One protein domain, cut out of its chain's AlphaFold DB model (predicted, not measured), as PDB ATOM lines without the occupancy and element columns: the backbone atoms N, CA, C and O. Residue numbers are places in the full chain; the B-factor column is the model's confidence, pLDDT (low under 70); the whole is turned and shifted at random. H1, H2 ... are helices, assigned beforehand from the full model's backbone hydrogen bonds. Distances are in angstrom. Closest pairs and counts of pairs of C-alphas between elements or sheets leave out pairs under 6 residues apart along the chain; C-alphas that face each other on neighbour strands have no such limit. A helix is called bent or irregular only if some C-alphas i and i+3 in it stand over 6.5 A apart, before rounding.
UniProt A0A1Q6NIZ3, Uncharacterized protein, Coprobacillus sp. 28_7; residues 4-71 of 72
ATOM      1  N   LEU A   4     425.230 418.824 579.007       98.50
ATOM      2  CA  LEU A   4     426.247 419.786 579.435       98.50
ATOM      3  C   LEU A   4     426.093 420.153 580.917       98.50
ATOM      4  O   LEU A   4     427.070 420.146 581.659       98.50
ATOM      5  N   GLU A   5     424.867 420.412 581.369       98.50
ATOM      6  CA  GLU A   5     424.572 420.709 582.775       98.50
ATOM      7  C   GLU A   5     424.997 419.563 583.700       98.50
ATOM      8  O   GLU A   5     425.568 419.809 584.761       98.50
ATOM      9  N   LYS A   6     424.765 418.306 583.292       98.56
ATOM     10  CA  LYS A   6     425.207 417.133 584.064       98.56
ATOM     11  C   LYS A   6     426.729 417.046 584.116       98.56
ATOM     12  O   LYS A   6     427.265 416.746 585.178       98.56
ATOM     13  N   ILE A   7     427.408 417.301 582.995       98.56
ATOM     14  CA  ILE A   7     428.874 417.285 582.925       98.56
ATOM     15  C   ILE A   7     429.445 418.320 583.892       98.56
ATOM     16  O   ILE A   7     430.212 417.947 584.770       98.56
ATOM     17  N   ILE A   8     429.017 419.582 583.804       98.62
ATOM     18  CA  ILE A   8     429.520 420.650 584.681       98.62
ATOM     19  C   ILE A   8     429.226 420.348 586.157       98.62
ATOM     20  O   ILE A   8     430.128 420.432 586.988       98.62
ATOM     21  N   PHE A   9     427.998 419.926 586.478       98.50
ATOM     22  CA  PHE A   9     427.605 419.570 587.846       98.50
ATOM     23  C   PHE A   9     428.457 418.434 588.429       98.50
ATOM     24  O   PHE A   9     428.853 418.479 589.592       98.50
ATOM     25  N   LEU A  10     428.741 417.399 587.634       98.56
ATOM     26  CA  LEU A  10     429.548 416.270 588.089       98.56
ATOM     27  C   LEU A  10     431.026 416.619 588.174       98.56
ATOM     28  O   LEU A  10     431.662 416.224 589.149       98.56
ATOM     29  N   SER A  11     431.560 417.355 587.198       98.38
ATOM     30  CA  SER A  11     432.957 417.789 587.166       98.38
ATOM     31  C   SER A  11     433.350 418.553 588.428       98.38
ATOM     32  O   SER A  11     434.397 418.248 588.992       98.38
ATOM     33  N   ASP A  12     432.493 419.454 588.918       98.31
ATOM     34  CA  ASP A  12     432.720 420.186 590.176       98.31
ATOM     35  C   ASP A  12     432.862 419.246 591.388       98.31
ATOM     36  O   ASP A  12     433.720 419.426 592.251       98.31
ATOM     37  N   PHE A  13     432.066 418.175 591.434       98.12
ATOM     38  CA  PHE A  13     432.108 417.228 592.547       98.12
ATOM     39  C   PHE A  13     433.256 416.210 592.444       98.12
ATOM     40  O   PHE A  13     433.723 415.707 593.469       98.12
ATOM     41  N   ILE A  14     433.687 415.846 591.229       98.00
ATOM     42  CA  ILE A  14     434.614 414.722 590.996       98.00
ATOM     43  C   ILE A  14     436.025 415.123 590.555       98.00
ATOM     44  O   ILE A  14     436.835 414.219 590.312       98.00
ATOM     45  N   GLU A  15     436.323 416.421 590.456       97.50
ATOM     46  CA  GLU A  15     437.641 416.941 590.066       97.50
ATOM     47  C   GLU A  15     438.797 416.279 590.842       97.50
ATOM     48  O   GLU A  15     438.636 415.768 591.956       97.50
ATOM     49  N   GLU A  16     439.983 416.235 590.235       95.31
ATOM     50  CA  GLU A  16     441.109 415.409 590.701       95.31
ATOM     51  C   GLU A  16     441.599 415.775 592.104       95.31
ATOM     52  O   GLU A  16     442.015 414.897 592.863       95.31
ATOM     53  N   THR A  17     441.476 417.049 592.480       97.56
ATOM     54  CA  THR A  17     441.916 417.561 593.784       97.56
ATOM     55  C   THR A  17     441.049 417.060 594.948       97.56
ATOM     56  O   THR A  17     441.482 417.076 596.103       97.56
ATOM     57  N   ARG A  18     439.838 416.547 594.676       96.75
ATOM     58  CA  ARG A  18     438.936 416.001 595.701       96.75
ATOM     59  C   ARG A  18     439.374 414.601 596.120       96.75
ATOM     60  O   ARG A  18     439.399 413.657 595.327       96.75
ATOM     61  N   VAL A  19     439.677 414.434 597.403       96.31
ATOM     62  CA  VAL A  19     440.198 413.179 597.965       96.31
ATOM     63  C   VAL A  19     439.232 412.566 598.974       96.31
ATOM     64  O   VAL A  19     438.600 413.265 599.759       96.31
ATOM     65  N   GLY A  20     439.086 411.238 598.945       96.50
ATOM     66  CA  GLY A  20     438.211 410.493 599.853       96.50
ATOM     67  C   GLY A  20     437.384 409.408 599.164       96.50
ATOM     68  O   GLY A  20     437.232 409.375 597.940       96.50
ATOM     69  N   GLU A  21     436.833 408.490 599.961       96.81
ATOM     70  CA  GLU A  21     436.105 407.333 599.431       96.81
ATOM     71  C   GLU A  21     434.827 407.735 598.676       96.81
ATOM     72  O   GLU A  21     434.518 407.142 597.639       96.81
ATOM     73  N   CYS A  22     434.121 408.765 599.158       95.88
ATOM     74  CA  CYS A  22     432.929 409.311 598.508       95.88
ATOM     75  C   CYS A  22     433.233 409.773 597.074       95.88
ATOM     76  O   CYS A  22     432.577 409.323 596.137       95.88
ATOM     77  N   TYR A  23     434.288 410.569 596.882       97.88
ATOM     78  CA  TYR A  23     434.690 411.073 595.564       97.88
ATOM     79  C   TYR A  23     435.153 409.954 594.630       97.88
ATOM     80  O   TYR A  23     434.797 409.931 593.455       97.88
ATOM     81  N   ARG A  24     435.873 408.950 595.149       97.94
ATOM     82  CA  ARG A  24     436.257 407.766 594.363       97.94
ATOM     83  C   ARG A  24     435.035 406.980 593.875       97.94
ATOM     84  O   ARG A  24     435.029 406.516 592.735       97.94
ATOM     85  N   LYS A  25     434.009 406.814 594.719       97.94
ATOM     86  CA  LYS A  25     432.732 406.192 594.325       97.94
ATOM     87  C   LYS A  25     431.994 407.062 593.306       97.94
ATOM     88  O   LYS A  25     431.581 406.533 592.280       97.94
ATOM     89  N   ALA A  26     431.914 408.374 593.536       98.12
ATOM     90  CA  ALA A  26     431.291 409.325 592.616       98.12
ATOM     91  C   ALA A  26     431.924 409.266 591.219       98.12
ATOM     92  O   ALA A  26     431.193 409.108 590.248       98.12
ATOM     93  N   ARG A  27     433.265 409.271 591.118       98.50
ATOM     94  CA  ARG A  27     433.992 409.092 589.847       98.50
ATOM     95  C   ARG A  27     433.568 407.813 589.136       98.50
ATOM     96  O   ARG A  27     433.137 407.869 587.992       98.50
ATOM     97  N   LYS A  28     433.634 406.663 589.818       98.38
ATOM     98  CA  LYS A  28     433.259 405.369 589.219       98.38
ATOM     99  C   LYS A  28     431.833 405.371 588.668       98.38
ATOM    100  O   LYS A  28     431.606 404.847 587.585       98.38
ATOM    101  N   VAL A  29     430.885 405.944 589.409       98.12
ATOM    102  CA  VAL A  29     429.478 405.994 588.993       98.12
ATOM    103  C   VAL A  29     429.283 406.979 587.836       98.12
ATOM    104  O   VAL A  29     428.640 406.623 586.853       98.12
ATOM    105  N   ALA A  30     429.871 408.176 587.918       98.00
ATOM    106  CA  ALA A  30     429.747 409.222 586.903       98.00
ATOM    107  C   ALA A  30     430.348 408.809 585.551       98.00
ATOM    108  O   ALA A  30     429.706 409.009 584.523       98.00
ATOM    109  N   PHE A  31     431.527 408.173 585.548       97.94
ATOM    110  CA  PHE A  31     432.152 407.663 584.321       97.94
ATOM    111  C   PHE A  31     431.393 406.483 583.703       97.94
ATOM    112  O   PHE A  31     431.498 406.258 582.503       97.94
ATOM    113  N   ALA A  32     430.627 405.730 584.498       97.94
ATOM    114  CA  ALA A  32     429.787 404.654 583.981       97.94
ATOM    115  C   ALA A  32     428.461 405.179 583.403       97.94
ATOM    116  O   ALA A  32     427.975 404.655 582.401       97.94
ATOM    117  N   ASN A  33     427.845 406.176 584.047       98.19
ATOM    118  CA  ASN A  33     426.588 406.772 583.606       98.19
ATOM    119  C   ASN A  33     426.359 408.138 584.282       98.19
ATOM    120  O   ASN A  33     426.267 408.218 585.510       98.19
ATOM    121  N   LEU A  34     426.184 409.198 583.484       98.31
ATOM    122  CA  LEU A  34     425.987 410.558 583.998       98.31
ATOM    123  C   LEU A  34     424.741 410.680 584.889       98.31
ATOM    124  O   LEU A  34     424.815 411.292 585.950       98.31
ATOM    125  N   ASP A  35     423.612 410.065 584.525       98.50
ATOM    126  CA  ASP A  35     422.375 410.145 585.319       98.50
ATOM    127  C   ASP A  35     422.523 409.469 586.690       98.50
ATOM    128  O   ASP A  35     422.089 410.013 587.713       98.50
ATOM    129  N   LYS A  36     423.192 408.308 586.736       98.44
ATOM    130  CA  LYS A  36     423.543 407.638 588.000       98.44
ATOM    131  C   LYS A  36     424.533 408.473 588.812       98.44
ATOM    132  O   LYS A  36     424.424 408.523 590.038       98.44
ATOM    133  N   GLY A  37     425.468 409.147 588.141       98.31
ATOM    134  CA  GLY A  37     426.399 410.088 588.756       98.31
ATOM    135  C   GLY A  37     425.659 411.217 589.466       98.31
ATOM    136  O   GLY A  37     425.884 411.440 590.656       98.31
ATOM    137  N   VAL A  38     424.728 411.882 588.768       98.50
ATOM    138  CA  VAL A  38     423.947 412.991 589.342       98.50
ATOM    139  C   VAL A  38     423.147 412.499 590.540       98.50
ATOM    140  O   VAL A  38     423.208 413.114 591.601       98.50
ATOM    141  N   PHE A  39     422.485 411.342 590.429       98.56
ATOM    142  CA  PHE A  39     421.772 410.749 591.561       98.56
ATOM    143  C   PHE A  39     422.680 410.526 592.781       98.56
ATOM    144  O   PHE A  39     422.321 410.901 593.901       98.56
ATOM    145  N   PHE A  40     423.859 409.928 592.575       98.44
ATOM    146  CA  PHE A  40     424.812 409.647 593.648       98.44
ATOM    147  C   PHE A  40     425.265 410.929 594.354       98.44
ATOM    148  O   PHE A  40     425.262 410.994 595.589       98.44
ATOM    149  N   VAL A  41     425.630 411.953 593.580       98.25
ATOM    150  CA  VAL A  41     426.105 413.236 594.109       98.25
ATOM    151  C   VAL A  41     424.982 413.971 594.837       98.25
ATOM    152  O   VAL A  41     425.162 414.331 595.999       98.25
ATOM    153  N   SER A  42     423.797 414.107 594.232       98.31
ATOM    154  CA  SER A  42     422.645 414.753 594.877       98.31
ATOM    155  C   SER A  42     422.262 414.066 596.190       98.31
ATOM    156  O   SER A  42     422.025 414.741 597.190       98.31
ATOM    157  N   LYS A  43     422.260 412.725 596.230       98.19
ATOM    158  CA  LYS A  43     422.005 411.967 597.465       98.19
ATOM    159  C   LYS A  43     423.063 412.256 598.533       98.19
ATOM    160  O   LYS A  43     422.711 412.447 599.698       98.19
ATOM    161  N   SER A  44     424.338 412.272 598.147       97.56
ATOM    162  CA  SER A  44     425.465 412.501 599.057       97.56
ATOM    163  C   SER A  44     425.428 413.906 599.662       97.56
ATOM    164  O   SER A  44     425.525 414.049 600.879       97.56
ATOM    165  N   VAL A  45     425.207 414.930 598.831       97.75
ATOM    166  CA  VAL A  45     425.100 416.331 599.265       97.75
ATOM    167  C   VAL A  45     423.898 416.533 600.186       97.75
ATOM    168  O   VAL A  45     424.056 417.101 601.262       97.75
ATOM    169  N   LEU A  46     422.713 416.023 599.829       98.25
ATOM    170  CA  LEU A  46     421.536 416.136 600.698       98.25
ATOM    171  C   LEU A  46     421.743 415.433 602.040       98.25
ATOM    172  O   LEU A  46     421.408 415.996 603.077       98.25
ATOM    173  N   SER A  47     422.330 414.234 602.036       97.94
ATOM    174  CA  SER A  47     422.619 413.503 603.279       97.94
ATOM    175  C   SER A  47     423.569 414.293 604.184       97.94
ATOM    176  O   SER A  47     423.345 414.363 605.390       97.94
ATOM    177  N   TYR A  48     424.588 414.935 603.601       97.44
ATOM    178  CA  TYR A  48     425.501 415.810 604.335       97.44
ATOM    179  C   TYR A  48     424.781 417.033 604.917       97.44
ATOM    180  O   TYR A  48     424.866 417.257 606.121       97.44
ATOM    181  N   LEU A  49     424.017 417.777 604.108       98.44
ATOM    182  CA  LEU A  49     423.295 418.970 604.572       98.44
ATOM    183  C   LEU A  49     422.296 418.644 605.693       98.44
ATOM    184  O   LEU A  49     422.241 419.368 606.682       98.44
ATOM    185  N   ILE A  50     421.570 417.523 605.582       98.38
ATOM    186  CA  ILE A  50     420.675 417.034 606.642       98.38
ATOM    187  C   ILE A  50     421.469 416.722 607.918       98.38
ATOM    188  O   ILE A  50     421.045 417.106 609.004       98.38
ATOM    189  N   SER A  51     422.631 416.065 607.799       98.44
ATOM    190  CA  SER A  51     423.445 415.675 608.963       98.44
ATOM    191  C   SER A  51     423.950 416.860 609.789       98.44
ATOM    192  O   SER A  51     424.170 416.715 610.988       98.44
ATOM    193  N   ILE A  52     424.092 418.031 609.162       98.44
ATOM    194  CA  ILE A  52     424.523 419.270 609.819       98.44
ATOM    195  C   ILE A  52     423.366 420.255 610.052       98.44
ATOM    196  O   ILE A  52     423.613 421.404 610.412       98.44
ATOM    197  N   ASN A  53     422.114 419.829 609.828       98.00
ATOM    198  CA  ASN A  53     420.911 420.665 609.914       98.00
ATOM    199  C   ASN A  53     421.027 421.988 609.121       98.00
ATOM    200  O   ASN A  53     420.600 423.049 609.578       98.00
ATOM    201  N   ALA A  54     421.651 421.934 607.942       98.38
ATOM    202  CA  ALA A  54     421.825 423.093 607.077       98.38
ATOM    203  C   ALA A  54     420.567 423.381 606.250       98.38
ATOM    204  O   ALA A  54     419.761 422.496 605.961       98.38
ATOM    205  N   TYR A  55     420.440 424.633 605.807       97.81
ATOM    206  CA  TYR A  55     419.432 425.019 604.826       97.81
ATOM    207  C   TYR A  55     419.621 424.244 603.515       97.81
ATOM    208  O   TYR A  55     420.732 424.134 602.994       97.81
ATOM    209  N   ILE A  56     418.517 423.738 602.961       98.38
ATOM    210  CA  ILE A  56     418.498 423.006 601.694       98.38
ATOM    211  C   ILE A  56     417.651 423.790 600.702       98.38
ATOM    212  O   ILE A  56     416.456 423.999 600.910       98.38
ATOM    213  N   TYR A  57     418.268 424.188 599.594       98.19
ATOM    214  CA  TYR A  57     417.556 424.850 598.512       98.19
ATOM    215  C   TYR A  57     416.561 423.877 597.837       98.19
ATOM    216  O   TYR A  57     416.958 422.752 597.516       98.19
ATOM    217  N   PRO A  58     415.292 424.269 597.581       98.31
ATOM    218  CA  PRO A  58     414.261 423.358 597.065       98.31
ATOM    219  C   PRO A  58     414.638 422.626 595.771       98.31
ATOM    220  O   PRO A  58     414.392 421.427 595.642       98.31
ATOM    221  N   MET A  59     415.332 423.298 594.851       97.75
ATOM    222  CA  MET A  59     415.756 422.702 593.578       97.75
ATOM    223  C   MET A  59     416.733 421.526 593.761       97.75
ATOM    224  O   MET A  59     416.769 420.609 592.939       97.75
ATOM    225  N   SER A  60     417.494 421.493 594.863       97.62
ATOM    226  CA  SER A  60     418.359 420.354 595.206       97.62
ATOM    227  C   SER A  60     417.536 419.110 595.559       97.62
ATOM    228  O   SER A  60     417.912 417.991 595.199       97.62
ATOM    229  N   ILE A  61     416.387 419.298 596.216       98.12
ATOM    230  CA  ILE A  61     415.436 418.225 596.541       98.12
ATOM    231  C   ILE A  61     414.745 417.738 595.265       98.12
ATOM    232  O   ILE A  61     414.648 416.531 595.038       98.12
ATOM    233  N   GLU A  62     414.307 418.658 594.405       98.31
ATOM    234  CA  GLU A  62     413.706 418.328 593.107       98.31
ATOM    235  C   GLU A  62     414.670 417.538 592.218       98.31
ATOM    236  O   GLU A  62     414.290 416.507 591.659       98.31
ATOM    237  N   THR A  63     415.937 417.960 592.157       98.12
ATOM    238  CA  THR A  63     416.995 417.249 591.429       98.12
ATOM    239  C   THR A  63     417.137 415.821 591.951       98.12
ATOM    240  O   THR A  63     417.046 414.867 591.179       98.12
ATOM    241  N   TYR A  64     417.276 415.640 593.268       98.31
ATOM    242  CA  TYR A  64     417.343 414.306 593.864       98.31
ATOM    243  C   TYR A  64     416.117 413.447 593.526       98.31
ATOM    244  O   TYR A  64     416.267 412.297 593.104       98.31
ATOM    245  N   ASN A  65     414.911 414.001 593.669       98.06
ATOM    246  CA  ASN A  65     413.667 413.285 593.397       98.06
ATOM    247  C   ASN A  65     413.561 412.860 591.927       98.06
ATOM    248  O   ASN A  65     413.197 411.715 591.655       98.06
ATOM    249  N   TYR A  66     413.930 413.734 590.989       97.88
ATOM    250  CA  TYR A  66     413.933 413.422 589.560       97.88
ATOM    251  C   TYR A  66     414.901 412.280 589.225       97.88
ATOM    252  O   TYR A  66     414.547 411.345 588.501       97.88
ATOM    253  N   TYR A  67     416.120 412.332 589.770       98.06
ATOM    254  CA  TYR A  67     417.160 411.342 589.482       98.06
ATOM    255  C   TYR A  67     417.036 410.050 590.298       98.06
ATOM    256  O   TYR A  67     417.680 409.056 589.966       98.06
ATOM    257  N   LYS A  68     416.148 409.993 591.298       97.38
ATOM    258  CA  LYS A  68     415.866 408.779 592.087       97.38
ATOM    259  C   LYS A  68     415.475 407.569 591.231       97.38
ATOM    260  O   LYS A  68     415.734 406.431 591.628       97.38
ATOM    261  N   LYS A  69     414.910 407.790 590.038       96.38
ATOM    262  CA  LYS A  69     414.598 406.725 589.066       96.38
ATOM    263  C   LYS A  69     415.831 405.954 588.567       96.38
ATOM    264  O   LYS A  69     415.686 404.817 588.141       96.38
ATOM    265  N   TYR A  70     417.030 406.525 588.692       95.06
ATOM    266  CA  TYR A  70     418.305 405.899 588.324       95.06
ATOM    267  C   TYR A  70     419.015 405.219 589.508       95.06
ATOM    268  O   TYR A  70     420.198 404.898 589.429       95.06
ATOM    269  N   SER A  71     418.303 404.994 590.618       87.81
ATOM    270  CA  SER A  71     418.846 404.350 591.824       87.81
ATOM    271  C   SER A  71     419.129 402.849 591.687       87.81
ATOM    272  O   SER A  71     419.739 402.278 592.591       87.81
TER     273      SER A  71
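What this domain is: This is residues 4 to 71 of the 72 residues of an uncharacterized protein of Coprobacillus sp. 28_7 (UniProt A0A1Q6NIZ3). What shape do these residues make? The long helix H3 is in the middle: H1 and H2 pack on one side of its first part, and H4, after a turn of the chain, folds back and crosses it on the other side. The far end of H3 sticks out with the start of the next link, residues 47 to 53, of which 47 to 51 belong to H3. What is it made of, and how large is it? The printed part has 68 residues, with four named helices in the order H1, H2, H3, H4 and no named strand, and its class is all helix. It is compact, with a radius of gyration of the C-alphas of 11.6 A and spans of 28 by 25 by 20 A.

How they stand to each other: How does the first helix stand to the second? H1, residues 4 to 14, and H2, residues 21 to 32, form a helical hairpin at a shallow tilt of 29 degrees; they touch, and their closest C-alphas, those of Ile 14 and Arg 27, are 5.8 A apart. Which helix is the hub? It is H3, residues 34 to 51, which touches three others. With H2 it forms a helical hairpin at a shallow tilt of 24 degrees, the closest C-alphas being those of Ala 30 and Gly 37 at 3.9 A, and with its residues 34 to 41 alone it touches H1 at a steep tilt of 52 degrees, the same way, closest at Leu 10 and Val 38, whose C-alphas are 6.6 A apart. Where is the last helix? H4, residues 58 to 70, touches H3 at a steep tilt of 48 degrees, opposite ways, and the closest C-alphas, those of Phe 39 and Tyr 67, are 5.1 A apart; H4 is apart from H1 and H2. Are the backbones of the helices even? In H2 and H3 every O i to N i+4 pair is within hydrogen-bond range, against 6 of 7 in H1 and 7 of 9 in H4, which is only just irregular, with C-alphas 66 and 69 at 6.7 A.

Where its parts are: Where do the first two helices run? H1 goes from C-alpha 4 at (426.247, 419.786, 579.435) over 15.1 A to C-alpha 14, and H2 covers 16.9 A from C-alpha 21 to C-alpha 32. Where do the last two run? H3 covers 25.6 A from C-alpha 34 at (425.987, 410.558, 583.998) to C-alpha 51, and H4 covers 19.9 A, ending with C-alpha 70 at (418.305, 405.899, 588.324).

The domain as a whole: How far does it reach? The two C-alphas farthest apart, those of Ala 32 and Asn 53, are 31.7 A apart. Is it unbroken, and are the links long? The printed part has no cut; the link from H2 to H3 is tight, and those from H1 to H2 and from H3 to H4 are short. Is confidence low anywhere? The mean pLDDT of the printed part is 97.8, and no printed residue is under 70.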